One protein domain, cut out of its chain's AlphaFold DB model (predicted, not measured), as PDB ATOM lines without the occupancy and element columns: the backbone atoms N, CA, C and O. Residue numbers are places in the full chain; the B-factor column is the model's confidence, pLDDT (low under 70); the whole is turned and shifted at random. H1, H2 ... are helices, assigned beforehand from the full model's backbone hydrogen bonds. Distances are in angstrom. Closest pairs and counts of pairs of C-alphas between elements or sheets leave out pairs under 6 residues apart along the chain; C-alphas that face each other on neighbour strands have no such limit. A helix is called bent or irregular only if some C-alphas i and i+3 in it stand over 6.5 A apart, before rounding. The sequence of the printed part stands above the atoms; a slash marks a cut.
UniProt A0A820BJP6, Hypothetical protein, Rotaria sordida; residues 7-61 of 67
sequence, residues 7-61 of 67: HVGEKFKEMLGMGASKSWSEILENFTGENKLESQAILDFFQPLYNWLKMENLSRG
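This is residues 7 to 61 of the 67 residues of the protein "Hypothetical protein" of Rotaria sordida (UniProt A0A820BJP6). A small helical hairpin, H1 and H2 side by side, forms a head at one end, and the long kinked helix H3 sticks out from it as an arm. Residues 38 to 61, of which 40 to 60 belong to H3, stand free of the head and make most of the length. The printed part has 55 residues with three named helices, H1, H2 and H3 in that order along the chain, and no named strand; the class is all helix. The whole is extended, with a radius of gyration of the C-alphas of 17.6 A, and the C-alphas span 53 by 23 by 16 A along their three main axes.

Find C-alpha 7 at (32.103, 0.125, 6.195), where H1 begins; it runs through residues 7 to 17, 15.4 A from first to last C-alpha. Go on past residues 18 to 23 to Trp 24, where H2 begins; it holds residues 24 to 32 and measures 12.0 A from first to last C-alpha. H3 holds residues 40 to 60 and is the longest helix, 28.5 A from C-alpha 40 at (50.785, 4.737, -7.632) to C-alpha 60 at (55.955, -8.875, -32.120). Look near Gln 47 for its kink of 55 degrees. H3 is irregular there: C-alphas 45 and 48 are 7.6 A apart, where about 5 A is found in a regular helix.

Begin with H1 and H2, a helical hairpin. They touch, with 5 pairs of C-alphas within 8 A; look at Met 15 and Ile 27, whose C-alphas are the closest of the two helices, 6.3 A apart. Their lines stand at a shallow tilt of 10 degrees. They run opposite ways, and their centres are 12.0 A apart. H3 touches no helix: H1 and H3 are apart, and H2 and H3 are apart too, though they follow each other in the chain. In the backbones of H1 and H2 you will find every O i to N i+4 pair within hydrogen-bond range; in H3 it is 15 of 17.

Look from Ser 21 to Gly 61 for the two C-alphas farthest apart, 53.0 A; the outline is a rod. Without the residues that stand free, the body has 31 residues, spans 23 by 19 by 10 A and has a radius of gyration of 9.0 A. The printed part has no cut. The link from H1 to H2, 6 residues, and the link from H2 to H3, 7 residues, are both short. The mean pLDDT of the printed part is 88.6, and no printed residue is under 70.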
ATOM      1  N   HIS A   7      30.991  -0.639   5.632       91.31
ATOM      2  CA  HIS A   7      32.103   0.125   6.195       91.31
ATOM      3  C   HIS A   7      32.730   1.065   5.155       91.31
ATOM      4  O   HIS A   7      32.988   2.234   5.430       91.31
ATOM      5  N   VAL A   8      32.924   0.577   3.925       89.94
ATOM      6  CA  VAL A   8      33.386   1.415   2.807       89.94
ATOM      7  C   VAL A   8      32.342   2.485   2.474       89.94
ATOM      8  O   VAL A   8      32.695   3.648   2.283       89.94
ATOM      9  N   GLY A   9      31.055   2.125   2.472       91.44
ATOM     10  CA  GLY A   9      29.957   3.070   2.254       91.44
ATOM     11  C   GLY A   9      29.901   4.209   3.281       91.44
ATOM     12  O   GLY A   9      29.673   5.355   2.898       91.44
ATOM     13  N   GLU A  10      30.148   3.925   4.562       92.75
ATOM     14  CA  GLU A  10      30.216   4.936   5.629       92.75
ATOM     15  C   GLU A  10      31.346   5.939   5.386       92.75
ATOM     16  O   GLU A  10      31.093   7.143   5.391       92.75
ATOM     17  N   LYS A  11      32.550   5.461   5.040       89.38
ATOM     18  CA  LYS A  11      33.687   6.334   4.698       89.38
ATOM     19  C   LYS A  11      33.381   7.260   3.519       89.38
ATOM     20  O   LYS A  11      33.674   8.453   3.570       89.38
ATOM     21  N   PHE A  12      32.758   6.736   2.461       89.25
ATOM     22  CA  PHE A  12      32.348   7.560   1.318       89.25
ATOM     23  C   PHE A  12      31.259   8.569   1.689       89.25
ATOM     24  O   PHE A  12      31.288   9.698   1.205       89.25
ATOM     25  N   LYS A  13      30.305   8.196   2.549       90.50
ATOM     26  CA  LYS A  13      29.244   9.100   3.007       90.50
ATOM     27  C   LYS A  13      29.807  10.271   3.808       90.50
ATOM     28  O   LYS A  13      29.381  11.401   3.587       90.50
ATOM     29  N   GLU A  14      30.754  10.013   4.706       89.38
ATOM     30  CA  GLU A  14      31.455  11.062   5.452       89.38
ATOM     31  C   GLU A  14      32.213  11.992   4.504       89.38
ATOM     32  O   GLU A  14      32.010  13.202   4.557       89.38
ATOM     33  N   MET A  15      33.002  11.435   3.578       87.25
ATOM     34  CA  MET A  15      33.762  12.201   2.585       87.25
ATOM     35  C   MET A  15      32.861  13.090   1.715       87.25
ATOM     36  O   MET A  15      33.078  14.297   1.619       87.25
ATOM     37  N   LEU A  16      31.825  12.515   1.099       89.38
ATOM     38  CA  LEU A  16      30.911  13.240   0.210       89.38
ATOM     39  C   LEU A  16      30.043  14.253   0.972       89.38
ATOM     40  O   LEU A  16      29.698  15.299   0.425       89.38
ATOM     41  N   GLY A  17      29.713  13.970   2.236       89.81
ATOM     42  CA  GLY A  17      28.941  14.861   3.100       89.81
ATOM     43  C   GLY A  17      29.675  16.150   3.485       89.81
ATOM     44  O   GLY A  17      29.016  17.147   3.772       89.81
ATOM     45  N   MET A  18      31.014  16.168   3.447       87.25
ATOM     46  CA  MET A  18      31.798  17.385   3.705       87.25
ATOM     47  C   MET A  18      31.621  18.445   2.605       87.25
ATOM     48  O   MET A  18      31.760  19.639   2.881       87.25
ATOM     49  N   GLY A  19      31.279  18.053   1.374       83.50
ATOM     50  CA  GLY A  19      31.063  18.986   0.265       83.50
ATOM     51  C   GLY A  19      32.229  19.967   0.075       83.50
ATOM     52  O   GLY A  19      33.392  19.596   0.186       83.50
ATOM     53  N   ALA A  20      31.918  21.240  -0.178       85.69
ATOM     54  CA  ALA A  20      32.918  22.302  -0.345       85.69
ATOM     55  C   ALA A  20      33.325  22.993   0.976       85.69
ATOM     56  O   ALA A  20      33.899  24.079   0.948       85.69
ATOM     57  N   SER A  21      32.991  22.414   2.137       88.06
ATOM     58  CA  SER A  21      33.287  23.032   3.442       88.06
ATOM     59  C   SER A  21      34.758  22.921   3.862       88.06
ATOM     60  O   SER A  21      35.208  23.698   4.701       88.06
ATOM     61  N   LYS A  22      35.503  21.977   3.276       83.56
ATOM     62  CA  LYS A  22      36.944  21.772   3.469       83.56
ATOM     63  C   LYS A  22      37.661  21.772   2.124       83.56
ATOM     64  O   LYS A  22      37.031  21.579   1.082       83.56
ATOM     65  N   SER A  23      38.976  21.972   2.136       86.81
ATOM     66  CA  SER A  23      39.767  21.840   0.914       86.81
ATOM     67  C   SER A  23      39.761  20.389   0.420       86.81
ATOM     68  O   SER A  23      39.688  19.439   1.200       86.81
ATOM     69  N   TRP A  24      39.862  20.205  -0.895       81.81
ATOM     70  CA  TRP A  24      39.875  18.872  -1.502       81.81
ATOM     71  C   TRP A  24      41.038  18.006  -0.989       81.81
ATOM     72  O   TRP A  24      40.877  16.797  -0.854       81.81
ATOM     73  N   SER A  25      42.183  18.614  -0.661       83.94
ATOM     74  CA  SER A  25      43.354  17.915  -0.123       83.94
ATOM     75  C   SER A  25      43.107  17.390   1.291       83.94
ATOM     76  O   SER A  25      43.458  16.252   1.579       83.94
ATOM     77  N   GLU A  26      42.433  18.164   2.150       84.00
ATOM     78  CA  GLU A  26      42.046  17.709   3.495       84.00
ATOM     79  C   GLU A  26      41.011  16.580   3.437       84.00
ATOM     80  O   GLU A  26      41.036  15.653   4.244       84.00
ATOM     81  N   ILE A  27      40.070  16.651   2.493       86.38
ATOM     82  CA  ILE A  27      39.082  15.587   2.281       86.38
ATOM     83  C   ILE A  27      39.787  14.303   1.818       86.38
ATOM     84  O   ILE A  27      39.482  13.225   2.329       86.38
ATOM     85  N   LEU A  28      40.751  14.424   0.900       83.31
ATOM     86  CA  LEU A  28      41.544  13.304   0.397       83.31
ATOM     87  C   LEU A  28      42.398  12.663   1.501       83.31
ATOM     88  O   LEU A  28      42.401  11.438   1.619       83.31
ATOM     89  N   GLU A  29      43.038  13.472   2.349       85.38
ATOM     90  CA  GLU A  29      43.861  12.999   3.469       85.38
ATOM     91  C   GLU A  29      43.035  12.219   4.490       85.38
ATOM     92  O   GLU A  29      43.416  11.120   4.884       85.38
ATOM     93  N   ASN A  30      41.850  12.716   4.852       82.69
ATOM     94  CA  ASN A  30      40.958  11.996   5.764       82.69
ATOM     95  C   ASN A  30      40.477  10.652   5.191       82.69
ATOM     96  O   ASN A  30      40.167   9.734   5.949       82.69
ATOM     97  N   PHE A  31      40.382  10.534   3.863       82.44
ATOM     98  CA  PHE A  31      39.849   9.345   3.201       82.44
ATOM     99  C   PHE A  31      40.922   8.295   2.879       82.44
ATOM    100  O   PHE A  31      40.681   7.096   3.031       82.44
ATOM    101  N   THR A  32      42.098   8.738   2.436       82.44
ATOM    102  CA  THR A  32      43.185   7.875   1.939       82.44
ATOM    103  C   THR A  32      44.381   7.795   2.886       82.44
ATOM    104  O   THR A  32      45.168   6.862   2.780       82.44
ATOM    105  N   GLY A  33      44.509   8.730   3.833       80.94
ATOM    106  CA  GLY A  33      45.731   8.943   4.612       80.94
ATOM    107  C   GLY A  33      46.787   9.775   3.875       80.94
ATOM    108  O   GLY A  33      47.828  10.078   4.454       80.94
ATOM    109  N   GLU A  34      46.523  10.167   2.625       76.81
ATOM    110  CA  GLU A  34      47.435  10.917   1.765       76.81
ATOM    111  C   GLU A  34      46.820  12.266   1.367       76.81
ATOM    112  O   GLU A  34      45.665  12.357   0.957       76.81
ATOM    113  N   ASN A  35      47.600  13.344   1.459       74.44
ATOM    114  CA  ASN A  35      47.160  14.696   1.085       74.44
ATOM    115  C   ASN A  35      47.551  15.103  -0.345       74.44
ATOM    116  O   ASN A  35      47.316  16.241  -0.762       74.44
ATOM    117  N   LYS A  36      48.147  14.178  -1.106       72.88
ATOM    118  CA  LYS A  36      48.575  14.373  -2.492       72.88
ATOM    119  C   LYS A  36      47.893  13.368  -3.402       72.88
ATOM    120  O   LYS A  36      47.570  12.259  -3.003       72.88
ATOM    121  N   LEU A  37      47.697  13.773  -4.654       71.31
ATOM    122  CA  LEU A  37      47.258  12.862  -5.700       71.31
ATOM    123  C   LEU A  37      48.426  11.934  -6.062       71.31
ATOM    124  O   LEU A  37      49.313  12.329  -6.823       71.31
ATOM    125  N   GLU A  38      48.437  10.721  -5.519       74.94
ATOM    126  CA  GLU A  38      49.428   9.708  -5.879       74.94
ATOM    127  C   GLU A  38      48.963   8.879  -7.082       74.94
ATOM    128  O   GLU A  38      47.865   8.321  -7.117       74.94
ATOM    129  N   SER A  39      49.811   8.788  -8.109       80.62
ATOM    130  CA  SER A  39      49.546   7.974  -9.302       80.62
ATOM    131  C   SER A  39      49.785   6.479  -9.071       80.62
ATOM    132  O   SER A  39      49.424   5.670  -9.928       80.62
ATOM    133  N   GLN A  40      50.364   6.103  -7.926       86.62
ATOM    134  CA  GLN A  40      50.785   4.737  -7.632       86.62
ATOM    135  C   GLN A  40      49.614   3.750  -7.674       86.62
ATOM    136  O   GLN A  40      49.728   2.712  -8.316       86.62
ATOM    137  N   ALA A  41      48.450   4.105  -7.119       87.06
ATOM    138  CA  ALA A  41      47.272   3.234  -7.140       87.06
ATOM    139  C   ALA A  41      46.800   2.887  -8.567       87.06
ATOM    140  O   ALA A  41      46.358   1.767  -8.831       87.06
ATOM    141  N   ILE A  42      46.915   3.834  -9.507       89.25
ATOM    142  CA  ILE A  42      46.584   3.604 -10.921       89.25
ATOM    143  C   ILE A  42      47.641   2.703 -11.566       89.25
ATOM    144  O   ILE A  42      47.293   1.782 -12.306       89.25
ATOM    145  N   LEU A  43      48.924   2.948 -11.282       90.88
ATOM    146  CA  LEU A  43      50.019   2.118 -11.788       90.88
ATOM    147  C   LEU A  43      49.893   0.672 -11.300       90.88
ATOM    148  O   LEU A  43      49.965  -0.239 -12.120       90.88
ATOM    149  N   ASP A  44      49.616   0.463 -10.015       92.81
ATOM    150  CA  ASP A  44      49.444  -0.862  -9.414       92.81
ATOM    151  C   ASP A  44      48.265  -1.613 -10.036       92.81
ATOM    152  O   ASP A  44      48.388  -2.787 -10.392       92.81
ATOM    153  N   PHE A  45      47.139  -0.921 -10.239       93.88
ATOM    154  CA  PHE A  45      45.965  -1.493 -10.894       93.88
ATOM    155  C   PHE A  45      46.285  -1.997 -12.312       93.88
ATOM    156  O   PHE A  45      45.839  -3.076 -12.706       93.88
ATOM    157  N   PHE A  46      47.087  -1.247 -13.073       97.19
ATOM    158  CA  PHE A  46      47.462  -1.600 -14.446       97.19
ATOM    159  C   PHE A  46      48.769  -2.394 -14.567       97.19
ATOM    160  O   PHE A  46      49.109  -2.815 -15.676       97.19
ATOM    161  N   GLN A  47      49.482  -2.664 -13.471       97.00
ATOM    162  CA  GLN A  47      50.784  -3.335 -13.491       97.00
ATOM    163  C   GLN A  47      50.770  -4.679 -14.247       97.00
ATOM    164  O   GLN A  47      51.674  -4.908 -15.059       97.00
ATOM    165  N   PRO A  48      49.762  -5.564 -14.075       97.31
ATOM    166  CA  PRO A  48      49.719  -6.825 -14.816       97.31
ATOM    167  C   PRO A  48      49.569  -6.614 -16.327       97.31
ATOM    168  O   PRO A  48      50.259  -7.262 -17.116       97.31
ATOM    169  N   LEU A  49      48.712  -5.670 -16.731       97.62
ATOM    170  CA  LEU A  49      48.495  -5.331 -18.137       97.62
ATOM    171  C   LEU A  49      49.755  -4.721 -18.753       97.62
ATOM    172  O   LEU A  49      50.147  -5.090 -19.856       97.62
ATOM    173  N   TYR A  50      50.413  -3.819 -18.030       96.19
ATOM    174  CA  TYR A  50      51.662  -3.201 -18.458       96.19
ATOM    175  C   TYR A  50      52.759  -4.240 -18.719       96.19
ATOM    176  O   TYR A  50      53.428  -4.193 -19.754       96.19
ATOM    177  N   ASN A  51      52.917  -5.206 -17.810       97.31
ATOM    178  CA  ASN A  51      53.883  -6.292 -17.965       97.31
ATOM    179  C   ASN A  51      53.569  -7.149 -19.200       97.31
ATOM    180  O   ASN A  51      54.470  -7.450 -19.985       97.31
ATOM    181  N   TRP A  52      52.295  -7.491 -19.403       97.56
ATOM    182  CA  TRP A  52      51.856  -8.254 -20.569       97.56
ATOM    183  C   TRP A  52      52.113  -7.502 -21.883       97.56
ATOM    184  O   TRP A  52      52.728  -8.051 -22.794       97.56
ATOM    185  N   LEU A  53      51.736  -6.219 -21.958       97.44
ATOM    186  CA  LEU A  53      51.951  -5.376 -23.140       97.44
ATOM    187  C   LEU A  53      53.434  -5.246 -23.492       97.44
ATOM    188  O   LEU A  53      53.795  -5.287 -24.667       97.44
ATOM    189  N   LYS A  54      54.310  -5.119 -22.488       96.25
ATOM    190  CA  LYS A  54      55.764  -5.100 -22.701       96.25
ATOM    191  C   LYS A  54      56.263  -6.383 -23.356       96.25
ATOM    192  O   LYS A  54      57.029  -6.308 -24.313       96.25
ATOM    193  N   MET A  55      55.840  -7.539 -22.847       96.88
ATOM    194  CA  MET A  55      56.228  -8.833 -23.411       96.88
ATOM    195  C   MET A  55      55.705  -9.006 -24.839       96.88
ATOM    196  O   MET A  55      56.461  -9.409 -25.720       96.88
ATOM    197  N   GLU A  56      54.441  -8.661 -25.076       97.56
ATOM    198  CA  GLU A  56      53.800  -8.816 -26.383       97.56
ATOM    199  C   GLU A  56      54.431  -7.899 -27.440       97.56
ATOM    200  O   GLU A  56      54.773  -8.355 -28.532       97.56
ATOM    201  N   ASN A  57      54.664  -6.626 -27.106       96.44
ATOM    202  CA  ASN A  57      55.317  -5.678 -28.010       96.44
ATOM    203  C   ASN A  57      56.729  -6.143 -28.389       96.44
ATOM    204  O   ASN A  57      57.095  -6.070 -29.562       96.44
ATOM    205  N   LEU A  58      57.495  -6.675 -27.428       94.38
ATOM    206  CA  LEU A  58      58.816  -7.257 -27.687       94.38
ATOM    207  C   LEU A  58      58.723  -8.495 -28.586       94.38
ATOM    208  O   LEU A  58      59.475  -8.602 -29.551       94.38
ATOM    209  N   SER A  59      57.783  -9.404 -28.310       95.88
ATOM    210  CA  SER A  59      57.594 -10.625 -29.103       95.88
ATOM    211  C   SER A  59      57.183 -10.340 -30.547       95.88
ATOM    212  O   SER A  59      57.503 -11.128 -31.437       95.88
ATOM    213  N   ARG A  60      56.443  -9.255 -30.787       95.12
ATOM    214  CA  ARG A  60      55.955  -8.875 -32.120       95.12
ATOM    215  C   ARG A  60      56.836  -7.856 -32.830       95.12
ATOM    216  O   ARG A  60      56.575  -7.550 -33.990       95.12
ATOM    217  N   GLY A  61      57.855  -7.332 -32.149       92.38
ATOM    218  CA  GLY A  61      58.698  -6.259 -32.667       92.38
ATOM    219  C   GLY A  61      57.929  -4.960 -32.910       92.38
ATOM    220  O   GLY A  61      58.281  -4.207 -33.815       92.38
TER     221      GLY A  61